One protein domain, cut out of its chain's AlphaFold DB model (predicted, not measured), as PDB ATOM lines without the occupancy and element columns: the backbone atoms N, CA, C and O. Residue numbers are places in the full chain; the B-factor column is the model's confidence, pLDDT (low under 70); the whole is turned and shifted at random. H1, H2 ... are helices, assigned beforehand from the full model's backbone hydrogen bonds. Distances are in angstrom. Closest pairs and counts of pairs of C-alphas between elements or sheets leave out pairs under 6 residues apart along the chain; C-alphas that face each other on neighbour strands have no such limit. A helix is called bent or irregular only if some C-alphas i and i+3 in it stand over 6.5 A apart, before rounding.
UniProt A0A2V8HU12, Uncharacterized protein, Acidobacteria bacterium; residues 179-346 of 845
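What this domain is: This is residues 179 to 346 of the 845 residues of an uncharacterized protein of Acidobacteria bacterium (UniProt A0A2V8HU12). Two helices side by side, H4 and H7, make the middle of this body; the arm H2b with H3 and H5 packs along one side of the pair, and the steep corner of H1 and H2a makes one end. Toward the other end H8 slants across H7, and the short H6 lies out beside a long loop, residues 294 to 312. The printed part has 168 residues with eight named helices, H1 to H8 along the chain, and no named strand; its class is all helix, with mostly crossed packing. It is compact, with a radius of gyration of the C-alphas of 15.7 A and spans of 49 by 33 by 28 A.

How they stand to each other: The longest helix by residues is H2, residues 199 to 222, assigned as one helix by its hydrogen bonds but bent: C-alphas 207 and 210 are 8.2 A apart. Its arms H2a, residues 199 to 207, and H2b, residues 210 to 222, touch only at the corner, closest at the C-alphas of Leu 206 and Ala 215, 5.3 A. H2b is itself irregular, with C-alphas 211 and 214 at 8.0 A. H1, residues 184 to 192, touches H2a at a steep tilt of 60 degrees, closest at the C-alphas of Ala 192 and Arg 205, 5.4 A. H2b and H3, residues 226 to 232, form a helical hairpin, with the closest C-alphas, Val 221 and Gln 229, 5.8 A apart. H5, residues 269 to 275, touches H2b the same way at 23 degrees, a shallow tilt; C-alphas of Ala 220 and Ala 270 come closest, 4.7 A. H4, residues 238 to 250, touches H2b with residues 245 to 249 alone, closest at the C-alphas of Arg 213 and Ile 249, 6.1 A. H4 and H7, residues 313 to 321, touch the same way at a shallow tilt of 15 degrees, with the C-alphas of Leu 244 and Ala 314 closest at 4.1 A. H8, residues 325 to 341, touches H7 at a steep tilt of 55 degrees, closest at the C-alphas of Ile 320 and Ala 328, 5.0 A. H6, residues 290 to 293, touches no helix but is near H7. Every O i to N i+4 pair is within hydrogen-bond range in H1, H2a, H3, H4, H5, H7 and H8, and 7 of 9 in H2b; H6 is too short for one.

Where its parts are: H1 begins at C-alpha 184, (19.332, 15.072, 17.977). H2b spans 18.7 A, H4 18.6 A and H8 24.0 A, ending at C-alpha 341, (33.838, 30.438, 43.993).

The domain as a whole: The C-alphas of Ala 200 and Ala 346 are farthest apart, 48.9 A. The printed part has no cut. H4 to H5, H5 to H6 and H6 to H7 are long links. Mean pLDDT of the printed part is 89.6; residues 235 to 236, 299 to 305 and 307 are under 70.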
ATOM      1  N   PRO A 179      16.042  20.783  17.751       95.00
ATOM      2  CA  PRO A 179      17.102  21.489  18.457       95.00
ATOM      3  C   PRO A 179      18.091  20.493  19.073       95.00
ATOM      4  O   PRO A 179      17.693  19.454  19.600       95.00
ATOM      5  N   GLY A 180      19.381  20.812  19.060       89.50
ATOM      6  CA  GLY A 180      20.428  19.938  19.577       89.50
ATOM      7  C   GLY A 180      21.659  19.864  18.678       89.50
ATOM      8  O   GLY A 180      21.785  20.543  17.661       89.50
ATOM      9  N   SER A 181      22.593  19.000  19.069       80.56
ATOM     10  CA  SER A 181      23.763  18.661  18.254       80.56
ATOM     11  C   SER A 181      23.412  17.657  17.141       80.56
ATOM     12  O   SER A 181      22.347  17.037  17.199       80.56
ATOM     13  N   PRO A 182      24.270  17.462  16.117       83.25
ATOM     14  CA  PRO A 182      24.037  16.444  15.093       83.25
ATOM     15  C   PRO A 182      23.702  15.075  15.711       83.25
ATOM     16  O   PRO A 182      24.436  14.577  16.561       83.25
ATOM     17  N   GLY A 183      22.581  14.478  15.293       84.81
ATOM     18  CA  GLY A 183      22.024  13.255  15.888       84.81
ATOM     19  C   GLY A 183      20.864  13.480  16.869       84.81
ATOM     20  O   GLY A 183      20.273  12.504  17.333       84.81
ATOM     21  N   ALA A 184      20.494  14.737  17.151       91.38
ATOM     22  CA  ALA A 184      19.332  15.072  17.977       91.38
ATOM     23  C   ALA A 184      18.015  14.495  17.430       91.38
ATOM     24  O   ALA A 184      17.171  14.091  18.228       91.38
ATOM     25  N   ASP A 185      17.865  14.362  16.107       93.44
ATOM     26  CA  ASP A 185      16.664  13.793  15.477       93.44
ATOM     27  C   ASP A 185      16.314  12.402  16.019       93.44
ATOM     28  O   ASP A 185      15.147  12.118  16.276       93.44
ATOM     29  N   ALA A 186      17.316  11.548  16.260       93.31
ATOM     30  CA  ALA A 186      17.099  10.218  16.829       93.31
ATOM     31  C   ALA A 186      16.633  10.294  18.291       93.31
ATOM     32  O   ALA A 186      15.744   9.554  18.702       93.31
ATOM     33  N   ILE A 187      17.196  11.221  19.073       95.00
ATOM     34  CA  ILE A 187      16.811  11.436  20.474       95.00
ATOM     35  C   ILE A 187      15.370  11.943  20.550       95.00
ATOM     36  O   ILE A 187      14.565  11.407  21.309       95.00
ATOM     37  N   TRP A 188      15.027  12.957  19.757       96.44
ATOM     38  CA  TRP A 188      13.670  13.490  19.705       96.44
ATOM     39  C   TRP A 188      12.680  12.482  19.139       96.44
ATOM     40  O   TRP A 188      11.572  12.380  19.661       96.44
ATOM     41  N   GLY A 189      13.091  11.700  18.140       95.69
ATOM     42  CA  GLY A 189      12.292  10.617  17.582       95.69
ATOM     43  C   GLY A 189      11.921   9.564  18.625       95.69
ATOM     44  O   GLY A 189      10.762   9.161  18.724       95.69
ATOM     45  N   ASP A 190      12.889   9.191  19.464       95.00
ATOM     46  CA  ASP A 190      12.700   8.296  20.605       95.00
ATOM     47  C   ASP A 190      11.788   8.896  21.685       95.00
ATOM     48  O   ASP A 190      10.916   8.202  22.208       95.00
ATOM     49  N   LEU A 191      11.992  10.167  22.053       96.44
ATOM     50  CA  LEU A 191      11.204  10.832  23.098       96.44
ATOM     51  C   LEU A 191       9.747  11.055  22.680       96.44
ATOM     52  O   LEU A 191       8.848  10.874  23.498       96.44
ATOM     53  N   ALA A 192       9.517  11.453  21.426       96.19
ATOM     54  CA  ALA A 192       8.185  11.681  20.874       96.19
ATOM     55  C   ALA A 192       7.502  10.380  20.416       96.19
ATOM     56  O   ALA A 192       6.294  10.371  20.190       96.19
ATOM     57  N   ALA A 193       8.254   9.286  20.253       96.31
ATOM     58  CA  ALA A 193       7.786   8.064  19.595       96.31
ATOM     59  C   ALA A 193       7.193   8.329  18.190       96.31
ATOM     60  O   ALA A 193       6.209   7.710  17.782       96.31
ATOM     61  N   ALA A 194       7.790   9.275  17.461       97.38
ATOM     62  CA  ALA A 194       7.454   9.667  16.092       97.38
ATOM     63  C   ALA A 194       8.690  10.303  15.446       97.38
ATOM     64  O   ALA A 194       9.424  11.011  16.122       97.38
ATOM     65  N   GLN A 195       8.948  10.059  14.161       96.81
ATOM     66  CA  GLN A 195      10.160  10.564  13.505       96.81
ATOM     67  C   GLN A 195      10.001  12.033  13.072       96.81
ATOM     68  O   GLN A 195       8.948  12.373  12.540       96.81
ATOM     69  N   PRO A 196      11.035  12.893  13.193       96.25
ATOM     70  CA  PRO A 196      10.984  14.285  12.714       96.25
ATOM     71  C   PRO A 196      10.692  14.439  11.210       96.25
ATOM     72  O   PRO A 196      10.197  15.482  10.781       96.25
ATOM     73  N   GLY A 197      10.986  13.401  10.417       96.50
ATOM     74  CA  GLY A 197      10.647  13.312   8.991       96.50
ATOM     75  C   GLY A 197       9.160  13.064   8.697       96.50
ATOM     76  O   GLY A 197       8.765  13.116   7.538       96.50
ATOM     77  N   ASP A 198       8.337  12.821   9.722       97.19
ATOM     78  CA  ASP A 198       6.872  12.880   9.668       97.19
ATOM     79  C   ASP A 198       6.401  14.024  10.587       97.19
ATOM     80  O   ASP A 198       6.076  13.797  11.761       97.19
ATOM     81  N   PRO A 199       6.412  15.283  10.102       96.88
ATOM     82  CA  PRO A 199       6.158  16.430  10.963       96.88
ATOM     83  C   PRO A 199       4.773  16.422  11.603       96.88
ATOM     84  O   PRO A 199       4.635  16.868  12.740       96.88
ATOM     85  N   ALA A 200       3.751  15.911  10.911       97.06
ATOM     86  CA  ALA A 200       2.392  15.876  11.437       97.06
ATOM     87  C   ALA A 200       2.294  14.966  12.669       97.06
ATOM     88  O   ALA A 200       1.842  15.408  13.731       97.06
ATOM     89  N   ALA A 201       2.783  13.726  12.560       97.88
ATOM     90  CA  ALA A 201       2.810  12.798  13.686       97.88
ATOM     91  C   ALA A 201       3.737  13.291  14.807       97.88
ATOM     92  O   ALA A 201       3.379  13.211  15.986       97.88
ATOM     93  N   PHE A 202       4.904  13.837  14.451       98.56
ATOM     94  CA  PHE A 202       5.865  14.370  15.413       98.56
ATOM     95  C   PHE A 202       5.275  15.512  16.248       98.56
ATOM     96  O   PHE A 202       5.335  15.464  17.475       98.56
ATOM     97  N   ILE A 203       4.662  16.516  15.610       98.00
ATOM     98  CA  ILE A 203       4.074  17.678  16.297       98.00
ATOM     99  C   ILE A 203       2.931  17.245  17.221       98.00
ATOM    100  O   ILE A 203       2.875  17.693  18.369       98.00
ATOM    101  N   ALA A 204       2.057  16.342  16.763       97.75
ATOM    102  CA  ALA A 204       0.988  15.797  17.599       97.75
ATOM    103  C   ALA A 204       1.547  15.127  18.861       97.75
ATOM    104  O   ALA A 204       1.150  15.466  19.977       97.75
ATOM    105  N   ARG A 205       2.547  14.251  18.708       98.12
ATOM    106  CA  ARG A 205       3.190  13.587  19.846       98.12
ATOM    107  C   ARG A 205       3.939  14.543  20.758       98.12
ATOM    108  O   ARG A 205       3.901  14.349  21.972       98.12
ATOM    109  N   LEU A 206       4.576  15.573  20.210       97.56
ATOM    110  CA  LEU A 206       5.291  16.580  20.984       97.56
ATOM    111  C   LEU A 206       4.353  17.295  21.968       97.56
ATOM    112  O   LEU A 206       4.724  17.522  23.121       97.56
ATOM    113  N   PHE A 207       3.137  17.621  21.523       96.81
ATOM    114  CA  PHE A 207       2.157  18.367  22.315       96.81
ATOM    115  C   PHE A 207       1.365  17.456  23.266       96.81
ATOM    116  O   PHE A 207       1.130  17.821  24.417       96.81
ATOM    117  N   GLU A 208       0.998  16.251  22.827       95.50
ATOM    118  CA  GLU A 208       0.191  15.311  23.621       95.50
ATOM    119  C   GLU A 208       1.000  14.608  24.727       95.50
ATOM    120  O   GLU A 208       0.457  14.243  25.775       95.50
ATOM    121  N   SER A 209       2.310  14.428  24.531       95.75
ATOM    122  CA  SER A 209       3.168  13.703  25.472       95.75
ATOM    123  C   SER A 209       3.275  14.404  26.822       95.75
ATOM    124  O   SER A 209       3.722  15.550  26.925       95.75
ATOM    125  N   HIS A 210       2.915  13.671  27.879       94.69
ATOM    126  CA  HIS A 210       3.036  14.105  29.271       94.69
ATOM    127  C   HIS A 210       2.418  15.490  29.532       94.69
ATOM    128  O   HIS A 210       3.032  16.323  30.194       94.69
ATOM    129  N   ALA A 211       1.226  15.750  28.980       92.00
ATOM    130  CA  ALA A 211       0.526  17.035  29.100       92.00
ATOM    131  C   ALA A 211       1.383  18.242  28.649       92.00
ATOM    132  O   ALA A 211       1.417  19.285  29.305       92.00
ATOM    133  N   GLY A 212       2.118  18.080  27.543       94.69
ATOM    134  CA  GLY A 212       2.939  19.126  26.931       94.69
ATOM    135  C   GLY A 212       4.310  19.346  27.575       94.69
ATOM    136  O   GLY A 212       5.033  20.265  27.188       94.69
ATOM    137  N   ARG A 213       4.719  18.505  28.534       96.00
ATOM    138  CA  ARG A 213       6.055  18.591  29.155       96.00
ATOM    139  C   ARG A 213       7.187  18.267  28.183       96.00
ATOM    140  O   ARG A 213       8.281  18.805  28.336       96.00
ATOM    141  N   LEU A 214       6.922  17.449  27.162       97.69
ATOM    142  CA  LEU A 214       7.889  17.223  26.090       97.69
ATOM    143  C   LEU A 214       8.077  18.483  25.226       97.69
ATOM    144  O   LEU A 214       9.214  18.859  24.954       97.69
ATOM    145  N   ALA A 215       6.991  19.182  24.877       97.69
ATOM    146  CA  ALA A 215       7.057  20.470  24.179       97.69
ATOM    147  C   ALA A 215       7.804  21.547  24.992       97.69
ATOM    148  O   ALA A 215       8.582  22.305  24.419       97.69
ATOM    149  N   LEU A 216       7.642  21.568  26.321       96.38
ATOM    150  CA  LEU A 216       8.421  22.441  27.209       96.38
ATOM    151  C   LEU A 216       9.927  22.158  27.120       96.38
ATOM    152  O   LEU A 216      10.713  23.095  27.014       96.38
ATOM    153  N   LEU A 217      10.336  20.886  27.173       97.62
ATOM    154  CA  LEU A 217      11.750  20.520  27.038       97.62
ATOM    155  C   LEU A 217      12.284  20.885  25.645       97.62
ATOM    156  O   LEU A 217      13.389  21.405  25.537       97.62
ATOM    157  N   TYR A 218      11.494  20.655  24.595       98.12
ATOM    158  CA  TYR A 218      11.846  21.027  23.224       98.12
ATOM    159  C   TYR A 218      12.062  22.535  23.076       98.12
ATOM    160  O   TYR A 218      13.101  22.949  22.568       98.12
ATOM    161  N   ASP A 219      11.128  23.358  23.567       97.06
ATOM    162  CA  ASP A 219      11.269  24.819  23.564       97.06
ATOM    163  C   ASP A 219      12.490  25.255  24.374       97.06
ATOM    164  O   ASP A 219      13.296  26.034  23.876       97.06
ATOM    165  N   ALA A 220      12.680  24.695  25.576       96.25
ATOM    166  CA  ALA A 220      13.827  25.008  26.422       96.25
ATOM    167  C   ALA A 220      15.151  24.772  25.685       96.25
ATOM    168  O   ALA A 220      15.987  25.665  25.680       96.25
ATOM    169  N   VAL A 221      15.325  23.622  25.022       97.25
ATOM    170  CA  VAL A 221      16.549  23.313  24.264       97.25
ATOM    171  C   VAL A 221      16.673  24.185  23.010       97.25
ATOM    172  O   VAL A 221      17.775  24.624  22.688       97.25
ATOM    173  N   ALA A 222      15.570  24.497  22.324       95.69
ATOM    174  CA  ALA A 222      15.584  25.331  21.122       95.69
ATOM    175  C   ALA A 222      16.076  26.766  21.364       95.69
ATOM    176  O   ALA A 222      16.618  27.377  20.442       95.69
ATOM    177  N   GLN A 223      15.920  27.295  22.582       93.31
ATOM    178  CA  GLN A 223      16.384  28.643  22.938       93.31
ATOM    179  C   GLN A 223      17.817  28.682  23.499       93.31
ATOM    180  O   GLN A 223      18.338  29.760  23.783       93.31
ATOM    181  N   LEU A 224      18.470  27.529  23.673       94.62
ATOM    182  CA  LEU A 224      19.845  27.453  24.171       94.62
ATOM    183  C   LEU A 224      20.865  27.714  23.058       94.62
ATOM    184  O   LEU A 224      20.627  27.418  21.885       94.62
ATOM    185  N   ASP A 225      22.039  28.216  23.439       92.69
ATOM    186  CA  ASP A 225      23.200  28.248  22.550       92.69
ATOM    187  C   ASP A 225      23.776  26.835  22.307       92.69
ATOM    188  O   ASP A 225      23.345  25.838  22.890       92.69
ATOM    189  N   ALA A 226      24.763  26.731  21.416       92.75
ATOM    190  CA  ALA A 226      25.289  25.436  20.998       92.75
ATOM    191  C   ALA A 226      25.951  24.617  22.137       92.75
ATOM    192  O   ALA A 226      25.683  23.413  22.203       92.75
ATOM    193  N   PRO A 227      26.794  25.192  23.025       94.50
ATOM    194  CA  PRO A 227      27.273  24.489  24.220       94.50
ATOM    195  C   PRO A 227      26.145  23.950  25.106       94.50
ATOM    196  O   PRO A 227      26.160  22.769  25.460       94.50
ATOM    197  N   HIS A 228      25.132  24.763  25.400       96.00
ATOM    198  CA  HIS A 228      24.034  24.359  26.276       96.00
ATOM    199  C   HIS A 228      23.098  23.330  25.623       96.00
ATOM    200  O   HIS A 228      22.605  22.430  26.303       96.00
ATOM    201  N   GLN A 229      22.919  23.371  24.300       95.56
ATOM    202  CA  GLN A 229      22.224  22.309  23.566       95.56
ATOM    203  C   GLN A 229      22.964  20.963  23.639       95.56
ATOM    204  O   GLN A 229      22.324  19.926  23.819       95.56
ATOM    205  N   ARG A 230      24.304  20.960  23.540       92.94
ATOM    206  CA  ARG A 230      25.126  19.743  23.709       92.94
ATOM    207  C   ARG A 230      25.040  19.179  25.123       92.94
ATOM    208  O   ARG A 230      24.937  17.967  25.287       92.94
ATOM    209  N   PHE A 231      25.061  20.054  26.124       94.38
ATOM    210  CA  PHE A 231      24.897  19.678  27.523       94.38
ATOM    211  C   PHE A 231      23.516  19.065  27.798       94.38
ATOM    212  O   PHE A 231      23.418  18.023  28.445       94.38
ATOM    213  N   ALA A 232      22.452  19.681  27.272       95.00
ATOM    214  CA  ALA A 232      21.087  19.197  27.444       95.00
ATOM    215  C   ALA A 232      20.853  17.840  26.757       95.00
ATOM    216  O   ALA A 232      20.215  16.960  27.336       95.00
ATOM    217  N   LEU A 233      21.375  17.665  25.535       92.25
ATOM    218  CA  LEU A 233      21.190  16.474  24.704       92.25
ATOM    219  C   LEU A 233      22.537  15.866  24.294       92.25
ATOM    220  O   LEU A 233      23.041  16.085  23.189       92.25
ATOM    221  N   ILE A 234      23.099  15.054  25.188       80.31
ATOM    222  CA  ILE A 234      24.344  14.322  24.938       80.31
ATOM    223  C   ILE A 234      24.136  13.319  23.791       80.31
ATOM    224  O   ILE A 234      23.201  12.513  23.816       80.31
ATOM    225  N   ALA A 235      25.031  13.337  22.799       64.75
ATOM    226  CA  ALA A 235      24.986  12.436  21.647       64.75
ATOM    227  C   ALA A 235      24.978  10.953  22.072       64.75
ATOM    228  O   ALA A 235      25.731  10.541  22.953       64.75
ATOM    229  N   GLY A 236      24.096  10.146  21.466       64.25
ATOM    230  CA  GLY A 236      23.885   8.739  21.848       64.25
ATOM    231  C   GLY A 236      23.228   8.538  23.226       64.25
ATOM    232  O   GLY A 236      22.980   7.409  23.641       64.25
ATOM    233  N   GLY A 237      22.904   9.621  23.937       76.94
ATOM    234  CA  GLY A 237      22.405   9.628  25.307       76.94
ATOM    235  C   GLY A 237      20.888   9.496  25.441       76.94
ATOM    236  O   GLY A 237      20.311  10.157  26.299       76.94
ATOM    237  N   GLY A 238      20.214   8.653  24.651       83.62
ATOM    238  CA  GLY A 238      18.743   8.522  24.698       83.62
ATOM    239  C   GLY A 238      18.190   8.222  26.104       83.62
ATOM    240  O   GLY A 238      17.180   8.788  26.521       83.62
ATOM    241  N   ILE A 239      18.903   7.411  26.897       87.38
ATOM    242  CA  ILE A 239      18.560   7.141  28.308       87.38
ATOM    243  C   ILE A 239      18.637   8.422  29.160       87.38
ATOM    244  O   ILE A 239      17.768   8.648  30.003       87.38
ATOM    245  N   ARG A 240      19.637   9.284  28.923       88.75
ATOM    246  CA  ARG A 240      19.801  10.573  29.622       88.75
ATOM    247  C   ARG A 240      18.732  11.571  29.226       88.75
ATOM    248  O   ARG A 240      18.174  12.224  30.095       88.75
ATOM    249  N   ALA A 241      18.387  11.638  27.946       92.19
ATOM    250  CA  ALA A 241      17.316  12.506  27.476       92.19
ATOM    251  C   ALA A 241      15.963  12.118  28.104       92.19
ATOM    252  O   ALA A 241      15.227  12.979  28.583       92.19
ATOM    253  N   ARG A 242      15.669  10.810  28.211       93.31
ATOM    254  CA  ARG A 242      14.479  10.317  28.932       93.31
ATOM    255  C   ARG A 242      14.527  10.682  30.414       93.31
ATOM    256  O   ARG A 242      13.516  11.102  30.965       93.31
ATOM    257  N   ALA A 243      15.684  10.548  31.057       91.56
ATOM    258  CA  ALA A 243      15.872  10.930  32.454       91.56
ATOM    259  C   ALA A 243      15.661  12.431  32.701       91.56
ATOM    260  O   ALA A 243      14.985  12.803  33.660       91.56
ATOM    261  N   LEU A 244      16.184  13.278  31.812       94.69
ATOM    262  CA  LEU A 244      15.950  14.716  31.841       94.69
ATOM    263  C   LEU A 244      14.451  15.013  31.718       94.69
ATOM    264  O   LEU A 244      13.911  15.734  32.551       94.69
ATOM    265  N   LEU A 245      13.754  14.388  30.762       95.62
ATOM    266  CA  LEU A 245      12.303  14.524  30.623       95.62
ATOM    267  C   LEU A 245      11.549  14.100  31.897       95.62
ATOM    268  O   LEU A 245      10.613  14.785  32.295       95.62
ATOM    269  N   GLN A 246      11.968  13.030  32.582       93.75
ATOM    270  CA  GLN A 246      11.356  12.640  33.861       93.75
ATOM    271  C   GLN A 246      11.514  13.721  34.939       93.75
ATOM    272  O   GLN A 246      10.555  14.004  35.657       93.75
ATOM    273  N   ALA A 247      12.674  14.380  35.020       92.50
ATOM    274  CA  ALA A 247      12.856  15.515  35.925       92.50
ATOM    275  C   ALA A 247      11.955  16.708  35.543       92.50
ATOM    276  O   ALA A 247      11.388  17.354  36.422       92.50
ATOM    277  N   VAL A 248      11.750  16.970  34.243       94.56
ATOM    278  CA  VAL A 248      10.822  18.012  33.752       94.56
ATOM    279  C   VAL A 248       9.365  17.713  34.116       94.56
ATOM    280  O   VAL A 248       8.605  18.635  34.423       94.56
ATOM    281  N   ILE A 249       8.969  16.439  34.075       93.31
ATOM    282  CA  ILE A 249       7.624  15.987  34.453       93.31
ATOM    283  C   ILE A 249       7.405  16.154  35.961       93.31
ATOM    284  O   ILE A 249       6.353  16.641  36.368       93.31
ATOM    285  N   ALA A 250       8.392  15.782  36.779       90.44
ATOM    286  CA  ALA A 250       8.310  15.898  38.235       90.44
ATOM    287  C   ALA A 250       8.329  17.361  38.724       90.44
ATOM    288  O   ALA A 250       7.740  17.684  39.757       90.44
ATOM    289  N   ALA A 251       8.980  18.259  37.981       90.00
ATOM    290  CA  ALA A 251       9.117  19.660  38.359       90.00
ATOM    291  C   ALA A 251       7.784  20.426  38.271       90.00
ATOM    292  O   ALA A 251       7.158  20.491  37.215       90.00
ATOM    293  N   SER A 252       7.394  21.122  39.344       84.62
ATOM    294  CA  SER A 252       6.183  21.971  39.387       84.62
ATOM    295  C   SER A 252       4.906  21.245  38.909       84.62
ATOM    296  O   SER A 252       4.335  21.641  37.887       84.62
ATOM    297  N   PRO A 253       4.450  20.189  39.611       85.69
ATOM    298  CA  PRO A 253       3.330  19.347  39.170       85.69
ATOM    299  C   PRO A 253       2.001  20.109  39.037       85.69
ATOM    300  O   PRO A 253       1.177  19.753  38.202       85.69
ATOM    301  N   ASP A 254       1.825  21.203  39.784       86.06
ATOM    302  CA  ASP A 254       0.604  22.026  39.763       86.06
ATOM    303  C   ASP A 254       0.475  22.913  38.509       86.06
ATOM    304  O   ASP A 254      -0.538  23.586  38.310       86.06
ATOM    305  N   TRP A 255       1.507  22.970  37.659       89.00
ATOM    306  CA  TRP A 255       1.465  23.751  36.425       89.00
ATOM    307  C   TRP A 255       0.969  22.911  35.246       89.00
ATOM    308  O   TRP A 255       1.695  22.075  34.699       89.00
ATOM    309  N   VAL A 256      -0.255  23.209  34.810       90.44
ATOM    310  CA  VAL A 256      -0.811  22.761  33.529       90.44
ATOM    311  C   VAL A 256      -0.542  23.837  32.481       90.44
ATOM    312  O   VAL A 256      -1.060  24.954  32.570       90.44
ATOM    313  N   VAL A 257       0.294  23.517  31.489       90.75
ATOM    314  CA  VAL A 257       0.712  24.495  30.472       90.75
ATOM    315  C   VAL A 257      -0.471  24.951  29.621       90.75
ATOM    316  O   VAL A 257      -0.588  26.136  29.344       90.75
ATOM    317  N   GLU A 258      -1.375  24.043  29.257       92.00
ATOM    318  CA  GLU A 258      -2.546  24.360  28.429       92.00
ATOM    319  C   GLU A 258      -3.460  25.420  29.081       92.00
ATOM    320  O   GLU A 258      -3.941  26.341  28.414       92.00
ATOM    321  N   ASP A 259      -3.614  25.365  30.407       89.56
ATOM    322  CA  ASP A 259      -4.422  26.316  31.179       89.56
ATOM    323  C   ASP A 259      -3.687  27.644  31.402       89.56
ATOM    324  O   ASP A 259      -4.286  28.726  31.339       89.56
ATOM    325  N   ARG A 260      -2.369  27.575  31.634       89.31
ATOM    326  CA  ARG A 260      -1.507  28.728  31.938       89.31
ATOM    327  C   ARG A 260      -0.284  28.790  31.005       89.31
ATOM    328  O   ARG A 260       0.847  28.686  31.489       89.31
ATOM    329  N   PRO A 261      -0.477  29.012  29.690       90.62
ATOM    330  CA  PRO A 261       0.594  28.879  28.691       90.62
ATOM    331  C   PRO A 261       1.606  30.024  28.718       90.62
ATOM    332  O   PRO A 261       2.755  29.869  28.310       90.62
ATOM    333  N   LEU A 262       1.182  31.175  29.241       89.19
ATOM    334  CA  LEU A 262       1.983  32.392  29.371       89.19
ATOM    335  C   LEU A 262       2.579  32.572  30.778       89.19
ATOM    336  O   LEU A 262       3.219  33.581  31.049       89.19
ATOM    337  N   PHE A 263       2.357  31.610  31.677       88.69
ATOM    338  CA  PHE A 263       3.007  31.537  32.983       88.69
ATOM    339  C   PHE A 263       4.263  30.669  32.894       88.69
ATOM    340  O   PHE A 263       4.333  29.735  32.090       88.69
ATOM    341  N   ARG A 264       5.247  30.955  33.745       88.44
ATOM    342  CA  ARG A 264       6.440  30.133  33.935       88.44
ATOM    343  C   ARG A 264       6.747  30.031  35.434       88.44
ATOM    344  O   ARG A 264       6.713  31.054  36.124       88.44
ATOM    345  N   PRO A 265       7.063  28.836  35.962       88.25
ATOM    346  CA  PRO A 265       7.522  28.692  37.338       88.25
ATOM    347  C   PRO A 265       8.780  29.536  37.613       88.25
ATOM    348  O   PRO A 265       9.553  29.807  36.696       88.25
ATOM    349  N   PRO A 266       9.044  29.937  38.869       83.31
ATOM    350  CA  PRO A 266      10.249  30.703  39.198       83.31
ATOM    351  C   PRO A 266      11.555  29.932  38.956       83.31
ATOM    352  O   PRO A 266      12.579  30.553  38.691       83.31
ATOM    353  N   VAL A 267      11.519  28.597  39.018       88.94
ATOM    354  CA  VAL A 267      12.630  27.712  38.643       88.94
ATOM    355  C   VAL A 267      12.067  26.544  37.841       88.94
ATOM    356  O   VAL A 267      11.125  25.886  38.278       88.94
ATOM    357  N   ASP A 268      12.636  26.300  36.665       91.75
ATOM    358  CA  ASP A 268      12.283  25.201  35.767       91.75
ATOM    359  C   ASP A 268      13.511  24.745  34.963       91.75
ATOM    360  O   ASP A 268      14.628  25.227  35.167       91.75
ATOM    361  N   VAL A 269      13.300  23.799  34.046       94.69
ATOM    362  CA  VAL A 269      14.363  23.246  33.202       94.69
ATOM    363  C   VAL A 269      14.994  24.279  32.274       94.69
ATOM    364  O   VAL A 269      16.201  24.230  32.070       94.69
ATOM    365  N   ALA A 270      14.227  25.241  31.753       93.44
ATOM    366  CA  ALA A 270      14.769  26.268  30.870       93.44
ATOM    367  C   ALA A 270      15.733  27.187  31.634       93.44
ATOM    368  O   ALA A 270      16.825  27.471  31.147       93.44
ATOM    369  N   LEU A 271      15.367  27.594  32.858       92.81
ATOM    370  CA  LEU A 271      16.261  28.378  33.708       92.81
ATOM    371  C   LEU A 271      17.494  27.569  34.130       92.81
ATOM    372  O   LEU A 271      18.602  28.088  34.052       92.81
ATOM    373  N   LEU A 272      17.318  26.309  34.549       95.31
ATOM    374  CA  LEU A 272      18.434  25.451  34.950       95.31
ATOM    375  C   LEU A 272      19.438  25.268  33.809       95.31
ATOM    376  O   LEU A 272      20.615  25.557  33.992       95.31
ATOM    377  N   LEU A 273      18.976  24.793  32.649       96.12
ATOM    378  CA  LEU A 273      19.858  24.480  31.526       96.12
ATOM    379  C   LEU A 273      20.610  25.712  31.035       96.12
ATOM    380  O   LEU A 273      21.731  25.564  30.583       96.12
ATOM    381  N   ARG A 274      20.015  26.903  31.139       94.00
ATOM    382  CA  ARG A 274      20.654  28.163  30.750       94.00
ATOM    383  C   ARG A 274      21.645  28.695  31.787       94.00
ATOM    384  O   ARG A 274      22.580  29.393  31.421       94.00
ATOM    385  N   ALA A 275      21.397  28.457  33.073       94.12
ATOM    386  CA  ALA A 275      22.196  29.045  34.146       94.12
ATOM    387  C   ALA A 275      23.508  28.287  34.402       94.12
ATOM    388  O   ALA A 275      24.476  28.887  34.860       94.12
ATOM    389  N   VAL A 276      23.540  26.973  34.141       95.25
ATOM    390  CA  VAL A 276      24.737  26.143  34.349       95.25
ATOM    391  C   VAL A 276      25.879  26.670  33.488       95.25
ATOM    392  O   VAL A 276      25.766  26.710  32.272       95.25
ATOM    393  N   ARG A 277      27.011  27.019  34.102       94.81
ATOM    394  CA  ARG A 277      28.190  27.457  33.348       94.81
ATOM    395  C   ARG A 277      28.831  26.258  32.665       94.81
ATOM    396  O   ARG A 277      29.066  25.237  33.317       94.81
ATOM    397  N   LEU A 278      29.127  26.398  31.378       94.94
ATOM    398  CA  LEU A 278      29.713  25.355  30.542       94.94
ATOM    399  C   LEU A 278      31.020  25.829  29.907       94.94
ATOM    400  O   LEU A 278      31.242  27.027  29.738       94.94
ATOM    401  N   ASP A 279      31.864  24.877  29.523       91.88
ATOM    402  CA  ASP A 279      32.936  25.124  28.566       91.88
ATOM    403  C   ASP A 279      32.400  25.185  27.119       91.88
ATOM    404  O   ASP A 279      31.248  24.840  26.832       91.88
ATOM    405  N   ASP A 280      33.260  25.562  26.169       89.31
ATOM    406  CA  ASP A 280      32.897  25.660  24.749       89.31
ATOM    407  C   ASP A 280      32.406  24.333  24.144       89.31
ATOM    408  O   ASP A 280      31.752  24.318  23.100       89.31
ATOM    409  N   ARG A 281      32.707  23.188  24.766       90.00
ATOM    410  CA  ARG A 281      32.281  21.859  24.309       90.00
ATOM    411  C   ARG A 281      30.940  21.441  24.911       90.00
ATOM    412  O   ARG A 281      30.339  20.506  24.383       90.00
ATOM    413  N   GLY A 282      30.416  22.167  25.896       91.62
ATOM    414  CA  GLY A 282      29.203  21.812  26.634       91.62
ATOM    415  C   GLY A 282      29.473  20.919  27.851       91.62
ATOM    416  O   GLY A 282      28.547  20.300  28.369       91.62
ATOM    417  N   GLY A 283      30.729  20.812  28.292       92.81
ATOM    418  CA  GLY A 283      31.088  20.219  29.577       92.81
ATOM    419  C   GLY A 283      30.764  21.181  30.719       92.81
ATOM    420  O   GLY A 283      30.902  22.392  30.569       92.81
ATOM    421  N   VAL A 284      30.323  20.654  31.861       94.00
ATOM    422  CA  VAL A 284      30.013  21.474  33.041       94.00
ATOM    423  C   VAL A 284      31.291  22.131  33.553       94.00
ATOM    424  O   VAL A 284      32.286  21.451  33.791       94.00
ATOM    425  N   ALA A 285      31.272  23.453  33.729       93.44
ATOM    426  CA  ALA A 285      32.402  24.161  34.314       93.44
ATOM    427  C   ALA A 285      32.626  23.681  35.760       93.44
ATOM    428  O   ALA A 285      31.642  23.413  36.464       93.44
ATOM    429  N   PRO A 286      33.884  23.572  36.227       91.56
ATOM    430  CA  PRO A 286      34.167  23.063  37.558       91.56
ATOM    431  C   PRO A 286      33.445  23.846  38.671       91.56
ATOM    432  O   PRO A 286      33.214  25.044  38.511       91.56
ATOM    433  N   PRO A 287      33.081  23.192  39.790       92.00
ATOM    434  CA  PRO A 287      33.294  21.774  40.096       92.00
ATOM    435  C   PRO A 287      32.274  20.859  39.386       92.00
ATOM    436  O   PRO A 287      31.079  20.883  39.680       92.00
ATOM    437  N   ALA A 288      32.757  19.998  38.488       91.50
ATOM    438  CA  ALA A 288      31.917  19.143  37.641       91.50
ATOM    439  C   ALA A 288      31.775  17.713  38.189       91.50
ATOM    440  O   ALA A 288      30.792  17.025  37.906       91.50
ATOM    441  N   GLY A 289      32.729  17.285  39.021       89.56
ATOM    442  CA  GLY A 289      32.807  15.919  39.526       89.56
ATOM    443  C   GLY A 289      31.588  15.519  40.358       89.56
ATOM    444  O   GLY A 289      31.270  16.123  41.385       89.56
ATOM    445  N   ARG A 290      30.921  14.434  39.965       88.25
ATOM    446  CA  ARG A 290      29.674  13.982  40.596       88.25
ATOM    447  C   ARG A 290      29.820  13.545  42.047       88.25
ATOM    448  O   ARG A 290      28.909  13.767  42.835       88.25
ATOM    449  N   ALA A 291      30.965  12.978  42.421       85.81
ATOM    450  CA  ALA A 291      31.222  12.514  43.789       85.81
ATOM    451  C   ALA A 291      31.131  13.640  44.839       85.81
ATOM    452  O   ALA A 291      30.868  13.384  46.015       85.81
ATOM    453  N   LEU A 292      31.363  14.894  44.433       88.25
ATOM    454  CA  LEU A 292      31.109  16.064  45.269       88.25
ATOM    455  C   LEU A 292      29.604  16.284  45.432       88.25
ATOM    456  O   LEU A 292      29.104  16.395  46.550       88.25
ATOM    457  N   TRP A 293      28.878  16.312  44.317       88.50
ATOM    458  CA  TRP A 293      27.459  16.643  44.298       88.50
ATOM    459  C   TRP A 293      26.573  15.549  44.911       88.50
ATOM    460  O   TRP A 293      25.563  15.878  45.521       88.50
ATOM    461  N   GLU A 294      26.974  14.278  44.877       87.00
ATOM    462  CA  GLU A 294      26.308  13.172  45.594       87.00
ATOM    463  C   GLU A 294      26.331  13.334  47.127       87.00
ATOM    464  O   GLU A 294      25.493  12.770  47.823       87.00
ATOM    465  N   GLN A 295      27.260  14.123  47.682       86.25
ATOM    466  CA  GLN A 295      27.281  14.437  49.121       86.25
ATOM    467  C   GLN A 295      26.344  15.596  49.493       86.25
ATOM    468  O   GLN A 295      26.103  15.856  50.679       86.25
ATOM    469  N   ILE A 296      25.853  16.325  48.490       85.69
ATOM    470  CA  ILE A 296      25.025  17.528  48.631       85.69
ATOM    471  C   ILE A 296      23.574  17.205  48.258       85.69
ATOM    472  O   ILE A 296      22.646  17.620  48.952       85.69
ATOM    473  N   CYS A 297      23.388  16.446  47.181       83.44
ATOM    474  CA  CYS A 297      22.112  15.995  46.656       83.44
ATOM    475  C   CYS A 297      21.849  14.546  47.081       83.44
ATOM    476  O   CYS A 297      22.711  13.692  46.906       83.44
ATOM    477  N   ASP A 298      20.631  14.223  47.524       70.19
ATOM    478  CA  ASP A 298      20.213  12.830  47.766       70.19
ATOM    479  C   ASP A 298      19.815  12.122  46.450       70.19
ATOM    480  O   ASP A 298      18.742  11.538  46.311       70.19
ATOM    481  N   VAL A 299      20.668  12.238  45.426       65.75
ATOM    482  CA  VAL A 299      20.479  11.624  44.104       65.75
ATOM    483  C   VAL A 299      21.565  10.580  43.901       65.75
ATOM    484  O   VAL A 299      22.714  10.900  43.613       65.75
ATOM    485  N   ARG A 300      21.198   9.304  44.046       61.72
ATOM    486  CA  ARG A 300      22.120   8.182  43.813       61.72
ATOM    487  C   ARG A 300      22.418   8.005  42.323       61.72
ATOM    488  O   ARG A 300      21.576   8.317  41.483       61.72
ATOM    489  N   ASN A 301      23.577   7.428  41.998       62.16
ATOM    490  CA  ASN A 301      23.921   7.000  40.641       62.16
ATOM    491  C   ASN A 301      22.883   5.990  40.107       62.16
ATOM    492  O   ASN A 301      22.908   4.810  40.457       62.16
ATOM    493  N   ARG A 302      21.951   6.460  39.269       59.81
ATOM    494  CA  ARG A 302      20.870   5.644  38.684       59.81
ATOM    495  C   ARG A 302      21.283   4.913  37.403       59.81
ATOM    496  O   ARG A 302      20.536   4.055  36.946       59.81
ATOM    497  N   TYR A 303      22.441   5.240  36.828       62.62
ATOM    498  CA  TYR A 303      22.812   4.830  35.468       62.62
ATOM    499  C   TYR A 303      24.089   3.986  35.394       62.62
ATOM    500  O   TYR A 303      24.549   3.682  34.299       62.62
ATOM    501  N   GLY A 304      24.652   3.593  36.543       63.84
ATOM    502  CA  GLY A 304      25.846   2.743  36.598       63.84
ATOM    503  C   GLY A 304      27.103   3.422  36.056       63.84
ATOM    504  O   GLY A 304      28.018   2.736  35.610       63.84
ATOM    505  N   ASP A 305      27.145   4.757  36.077       69.81
ATOM    506  CA  ASP A 305      28.293   5.498  35.559       69.81
ATOM    507  C   ASP A 305      29.578   5.159  36.320       69.81
ATOM    508  O   ASP A 305      29.513   4.954  37.540       69.81
ATOM    509  N   PRO A 306      30.738   5.156  35.637       74.25
ATOM    510  CA  PRO A 306      32.029   4.969  36.281       74.25
ATOM    511  C   PRO A 306      32.242   5.949  37.437       74.25
ATOM    512  O   PRO A 306      31.832   7.116  37.380       74.25
ATOM    513  N   ALA A 307      32.939   5.489  38.476       68.69
ATOM    514  CA  ALA A 307      33.389   6.357  39.556       68.69
ATOM    515  C   ALA A 307      34.236   7.510  38.989       68.69
ATOM    516  O   ALA A 307      35.111   7.286  38.155       68.69
ATOM    517  N   GLY A 308      33.968   8.736  39.442       72.44
ATOM    518  CA  GLY A 308      34.658   9.938  38.958       72.44
ATOM    519  C   GLY A 308      34.043  10.591  37.717       72.44
ATOM    520  O   GLY A 308      34.632  11.529  37.195       72.44
ATOM    521  N   SER A 309      32.873  10.138  37.255       85.44
ATOM    522  CA  SER A 309      32.134  10.825  36.186       85.44
ATOM    523  C   SER A 309      31.683  12.229  36.608       85.44
ATOM    524  O   SER A 309      31.366  12.456  37.779       85.44
ATOM    525  N   ASP A 310      31.571  13.141  35.647       90.06
ATOM    526  CA  ASP A 310      30.984  14.465  35.864       90.06
ATOM    527  C   ASP A 310      29.448  14.404  35.954       90.06
ATOM    528  O   ASP A 310      28.804  13.386  35.642       90.06
ATOM    529  N   VAL A 311      28.848  15.485  36.449       91.44
ATOM    530  CA  VAL A 311      27.398  15.698  36.420       91.44
ATOM    531  C   VAL A 311      26.937  16.055  35.004       91.44
ATOM    532  O   VAL A 311      27.606  16.791  34.285       91.44
ATOM    533  N   ASP A 312      25.774  15.539  34.608       91.38
ATOM    534  CA  ASP A 312      25.116  15.864  33.339       91.38
ATOM    535  C   ASP A 312      23.785  16.602  33.574       91.38
ATOM    536  O   ASP A 312      23.344  16.780  34.715       91.38
ATOM    537  N   ALA A 313      23.132  17.039  32.492       94.31
ATOM    538  CA  ALA A 313      21.870  17.770  32.559       94.31
ATOM    539  C   ALA A 313      20.757  16.994  33.278       94.31
ATOM    540  O   ALA A 313      20.018  17.571  34.075       94.31
ATOM    541  N   ALA A 314      20.644  15.686  33.035       92.44
ATOM    542  CA  ALA A 314      19.620  14.854  33.659       92.44
ATOM    543  C   ALA A 314      19.860  14.705  35.167       92.44
ATOM    544  O   ALA A 314      18.926  14.801  35.965       92.44
ATOM    545  N   TRP A 315      21.118  14.511  35.563       91.25
ATOM    546  CA  TRP A 315      21.527  14.417  36.956       91.25
ATOM    547  C   TRP A 315      21.288  15.739  37.694       91.25
ATOM    548  O   TRP A 315      20.689  15.737  38.771       91.25
ATOM    549  N   LEU A 316      21.685  16.871  37.103       94.00
ATOM    550  CA  LEU A 316      21.470  18.195  37.693       94.00
ATOM    551  C   LEU A 316      19.985  18.541  37.794       94.00
ATOM    552  O   LEU A 316      19.553  19.039  38.832       94.00
ATOM    553  N   ALA A 317      19.185  18.215  36.777       94.19
ATOM    554  CA  ALA A 317      17.738  18.394  36.829       94.19
ATOM    555  C   ALA A 317      17.106  17.570  37.957       94.19
ATOM    556  O   ALA A 317      16.285  18.099  38.702       94.19
ATOM    557  N   ALA A 318      17.533  16.320  38.153       90.31
ATOM    558  CA  ALA A 318      17.069  15.504  39.270       90.31
ATOM    559  C   ALA A 318      17.532  16.055  40.631       90.31
ATOM    560  O   ALA A 318      16.747  16.085  41.570       90.31
ATOM    561  N   CYS A 319      18.775  16.533  40.763       90.75
ATOM    562  CA  CYS A 319      19.228  17.131  42.024       90.75
ATOM    563  C   CYS A 319      18.468  18.425  42.350       90.75
ATOM    564  O   CYS A 319      18.074  18.646  43.497       90.75
ATOM    565  N   ILE A 320      18.282  19.301  41.366       92.44
ATOM    566  CA  ILE A 320      17.824  20.670  41.604       92.44
ATOM    567  C   ILE A 320      16.300  20.768  41.533       92.44
ATOM    568  O   ILE A 320      15.701  21.353  42.430       92.44
ATOM    569  N   LEU A 321      15.669  20.206  40.498       92.00
ATOM    570  CA  LEU A 321      14.246  20.422  40.206       92.00
ATOM    571  C   LEU A 321      13.310  19.438  40.915       92.00
ATOM    572  O   LEU A 321      12.127  19.747  41.054       92.00
ATOM    573  N   ASP A 322      13.815  18.298  41.398       88.44
ATOM    574  CA  ASP A 322      13.050  17.340  42.216       88.44
ATOM    575  C   ASP A 322      12.932  17.837  43.673       88.44
ATOM    576  O   ASP A 322      13.487  17.282  44.627       88.44
ATOM    577  N   ALA A 323      12.306  19.006  43.826       86.25
ATOM    578  CA  ALA A 323      12.052  19.676  45.093       86.25
ATOM    579  C   ALA A 323      10.963  20.749  44.941       86.25
ATOM    580  O   ALA A 323      10.675  21.234  43.847       86.25
ATOM    581  N   ALA A 324      10.400  21.202  46.067       85.50
ATOM    582  CA  ALA A 324       9.541  22.385  46.071       85.50
ATOM    583  C   ALA A 324      10.308  23.624  45.543       85.50
ATOM    584  O   ALA A 324      11.497  23.768  45.857       85.50
ATOM    585  N   PRO A 325       9.660  24.566  44.823       85.88
ATOM    586  CA  PRO A 325      10.355  25.658  44.130       85.88
ATOM    587  C   PRO A 325      11.349  26.484  44.973       85.88
ATOM    588  O   PRO A 325      12.442  26.756  44.477       85.88
ATOM    589  N   PRO A 326      11.077  26.841  46.249       84.38
ATOM    590  CA  PRO A 326      12.055  27.563  47.073       84.38
ATOM    591  C   PRO A 326      13.329  26.753  47.373       84.38
ATOM    592  O   PRO A 326      14.427  27.307  47.465       84.38
ATOM    593  N   VAL A 327      13.196  25.431  47.515       86.44
ATOM    594  CA  VAL A 327      14.329  24.522  47.745       86.44
ATOM    595  C   VAL A 327      15.106  24.329  46.448       86.44
ATOM    596  O   VAL A 327      16.331  24.429  46.469       86.44
ATOM    597  N   ALA A 328      14.410  24.140  45.321       89.62
ATOM    598  CA  ALA A 328      15.028  24.070  44.000       89.62
ATOM    599  C   ALA A 328      15.846  25.335  43.693       89.62
ATOM    600  O   ALA A 328      17.004  25.248  43.290       89.62
ATOM    601  N   ARG A 329      15.290  26.516  43.995       89.12
ATOM    602  CA  ARG A 329      16.000  27.796  43.880       89.12
ATOM    603  C   ARG A 329      17.263  27.832  44.732       89.12
ATOM    604  O   ARG A 329      18.323  28.170  44.225       89.12
ATOM    605  N   THR A 330      17.161  27.433  45.999       89.12
ATOM    606  CA  THR A 330      18.312  27.388  46.916       89.12
ATOM    607  C   THR A 330      19.410  26.447  46.406       89.12
ATOM    608  O   THR A 330      20.586  26.804  46.449       89.12
ATOM    609  N   ARG A 331      19.045  25.265  45.884       91.94
ATOM    610  CA  ARG A 331      19.997  24.307  45.296       91.94
ATOM    611  C   ARG A 331      20.672  24.872  44.047       91.94
ATOM    612  O   ARG A 331      21.885  24.751  43.925       91.94
ATOM    613  N   LEU A 332      19.913  25.532  43.168       93.88
ATOM    614  CA  LEU A 332      20.463  26.197  41.984       93.88
ATOM    615  C   LEU A 332      21.459  27.297  42.377       93.88
ATOM    616  O   LEU A 332      22.578  27.303  41.880       93.88
ATOM    617  N   THR A 333      21.107  28.176  43.320       93.06
ATOM    618  CA  THR A 333      22.020  29.220  43.820       93.06
ATOM    619  C   THR A 333      23.301  28.625  44.409       93.06
ATOM    620  O   THR A 333      24.385  29.135  44.145       93.06
ATOM    621  N   ALA A 334      23.200  27.533  45.172       94.00
ATOM    622  CA  ALA A 334      24.360  26.847  45.737       94.00
ATOM    623  C   ALA A 334      25.255  26.215  44.654       94.00
ATOM    624  O   ALA A 334      26.479  26.259  44.769       94.00
ATOM    625  N   PHE A 335      24.651  25.679  43.587       94.94
ATOM    626  CA  PHE A 335      25.371  25.164  42.424       94.94
ATOM    627  C   PHE A 335      26.149  26.268  41.694       94.94
ATOM    628  O   PHE A 335      27.358  26.152  41.502       94.94
ATOM    629  N   LEU A 336      25.477  27.374  41.367       94.88
ATOM    630  CA  LEU A 336      26.078  28.502  40.648       94.88
ATOM    631  C   LEU A 336      27.157  29.205  41.478       94.88
ATOM    632  O   LEU A 336      28.216  29.543  40.954       94.88
ATOM    633  N   PHE A 337      26.940  29.340  42.790       94.88
ATOM    634  CA  PHE A 337      27.973  29.806  43.713       94.88
ATOM    635  C   PHE A 337      29.228  28.930  43.641       94.88
ATOM    636  O   PHE A 337      30.330  29.461  43.575       94.88
ATOM    637  N   ALA A 338      29.089  27.600  43.630       93.50
ATOM    638  CA  ALA A 338      30.247  26.712  43.572       93.50
ATOM    639  C   ALA A 338      31.059  26.921  42.282       93.50
ATOM    640  O   ALA A 338      32.284  26.991  42.356       93.50
ATOM    641  N   GLN A 339      30.386  27.094  41.136       92.38
ATOM    642  CA  GLN A 339      31.043  27.375  39.851       92.38
ATOM    643  C   GLN A 339      31.731  28.750  39.808       92.38
ATOM    644  O   GLN A 339      32.677  28.947  39.048       92.38
ATOM    645  N   ARG A 340      31.271  29.719  40.609       90.81
ATOM    646  CA  ARG A 340      31.935  31.025  40.769       90.81
ATOM    647  C   ARG A 340      33.118  30.974  41.716       90.81
ATOM    648  O   ARG A 340      34.191  31.479  41.405       90.81
ATOM    649  N   ALA A 341      32.895  30.401  42.891       85.50
ATOM    650  CA  ALA A 341      33.838  30.438  43.993       85.50
ATOM    651  C   ALA A 341      35.028  29.493  43.781       85.50
ATOM    652  O   ALA A 341      36.038  29.633  44.473       85.50
ATOM    653  N   TYR A 342      34.915  28.521  42.868       84.44
ATOM    654  CA  TYR A 342      35.918  27.480  42.715       84.44
ATOM    655  C   TYR A 342      36.140  27.063  41.254       84.44
ATOM    656  O   TYR A 342      35.314  26.393  40.647       84.44
ATOM    657  N   ALA A 343      37.300  27.428  40.704       76.88
ATOM    658  CA  ALA A 343      37.628  27.233  39.289       76.88
ATOM    659  C   ALA A 343      38.147  25.821  38.924       76.88
ATOM    660  O   ALA A 343      38.349  25.533  37.746       76.88
ATOM    661  N   GLY A 344      38.411  24.951  39.906       76.81
ATOM    662  CA  GLY A 344      38.991  23.617  39.699       76.81
ATOM    663  C   GLY A 344      38.044  22.464  40.043       76.81
ATOM    664  O   GLY A 344      36.922  22.666  40.502       76.81
ATOM    665  N   ASN A 345      38.509  21.223  39.883       72.38
ATOM    666  CA  ASN A 345      37.846  20.050  40.458       72.38
ATOM    667  C   ASN A 345      38.525  19.700  41.787       72.38
ATOM    668  O   ASN A 345      39.644  19.189  41.797       72.38
ATOM    669  N   ALA A 346      37.857  20.011  42.900       75.00
ATOM    670  CA  ALA A 346      38.409  19.820  44.235       75.00
ATOM    671  C   ALA A 346      38.599  18.325  44.529       75.00
ATOM    672  O   ALA A 346      37.744  17.510  44.178       75.00
TER     673      ALA A 346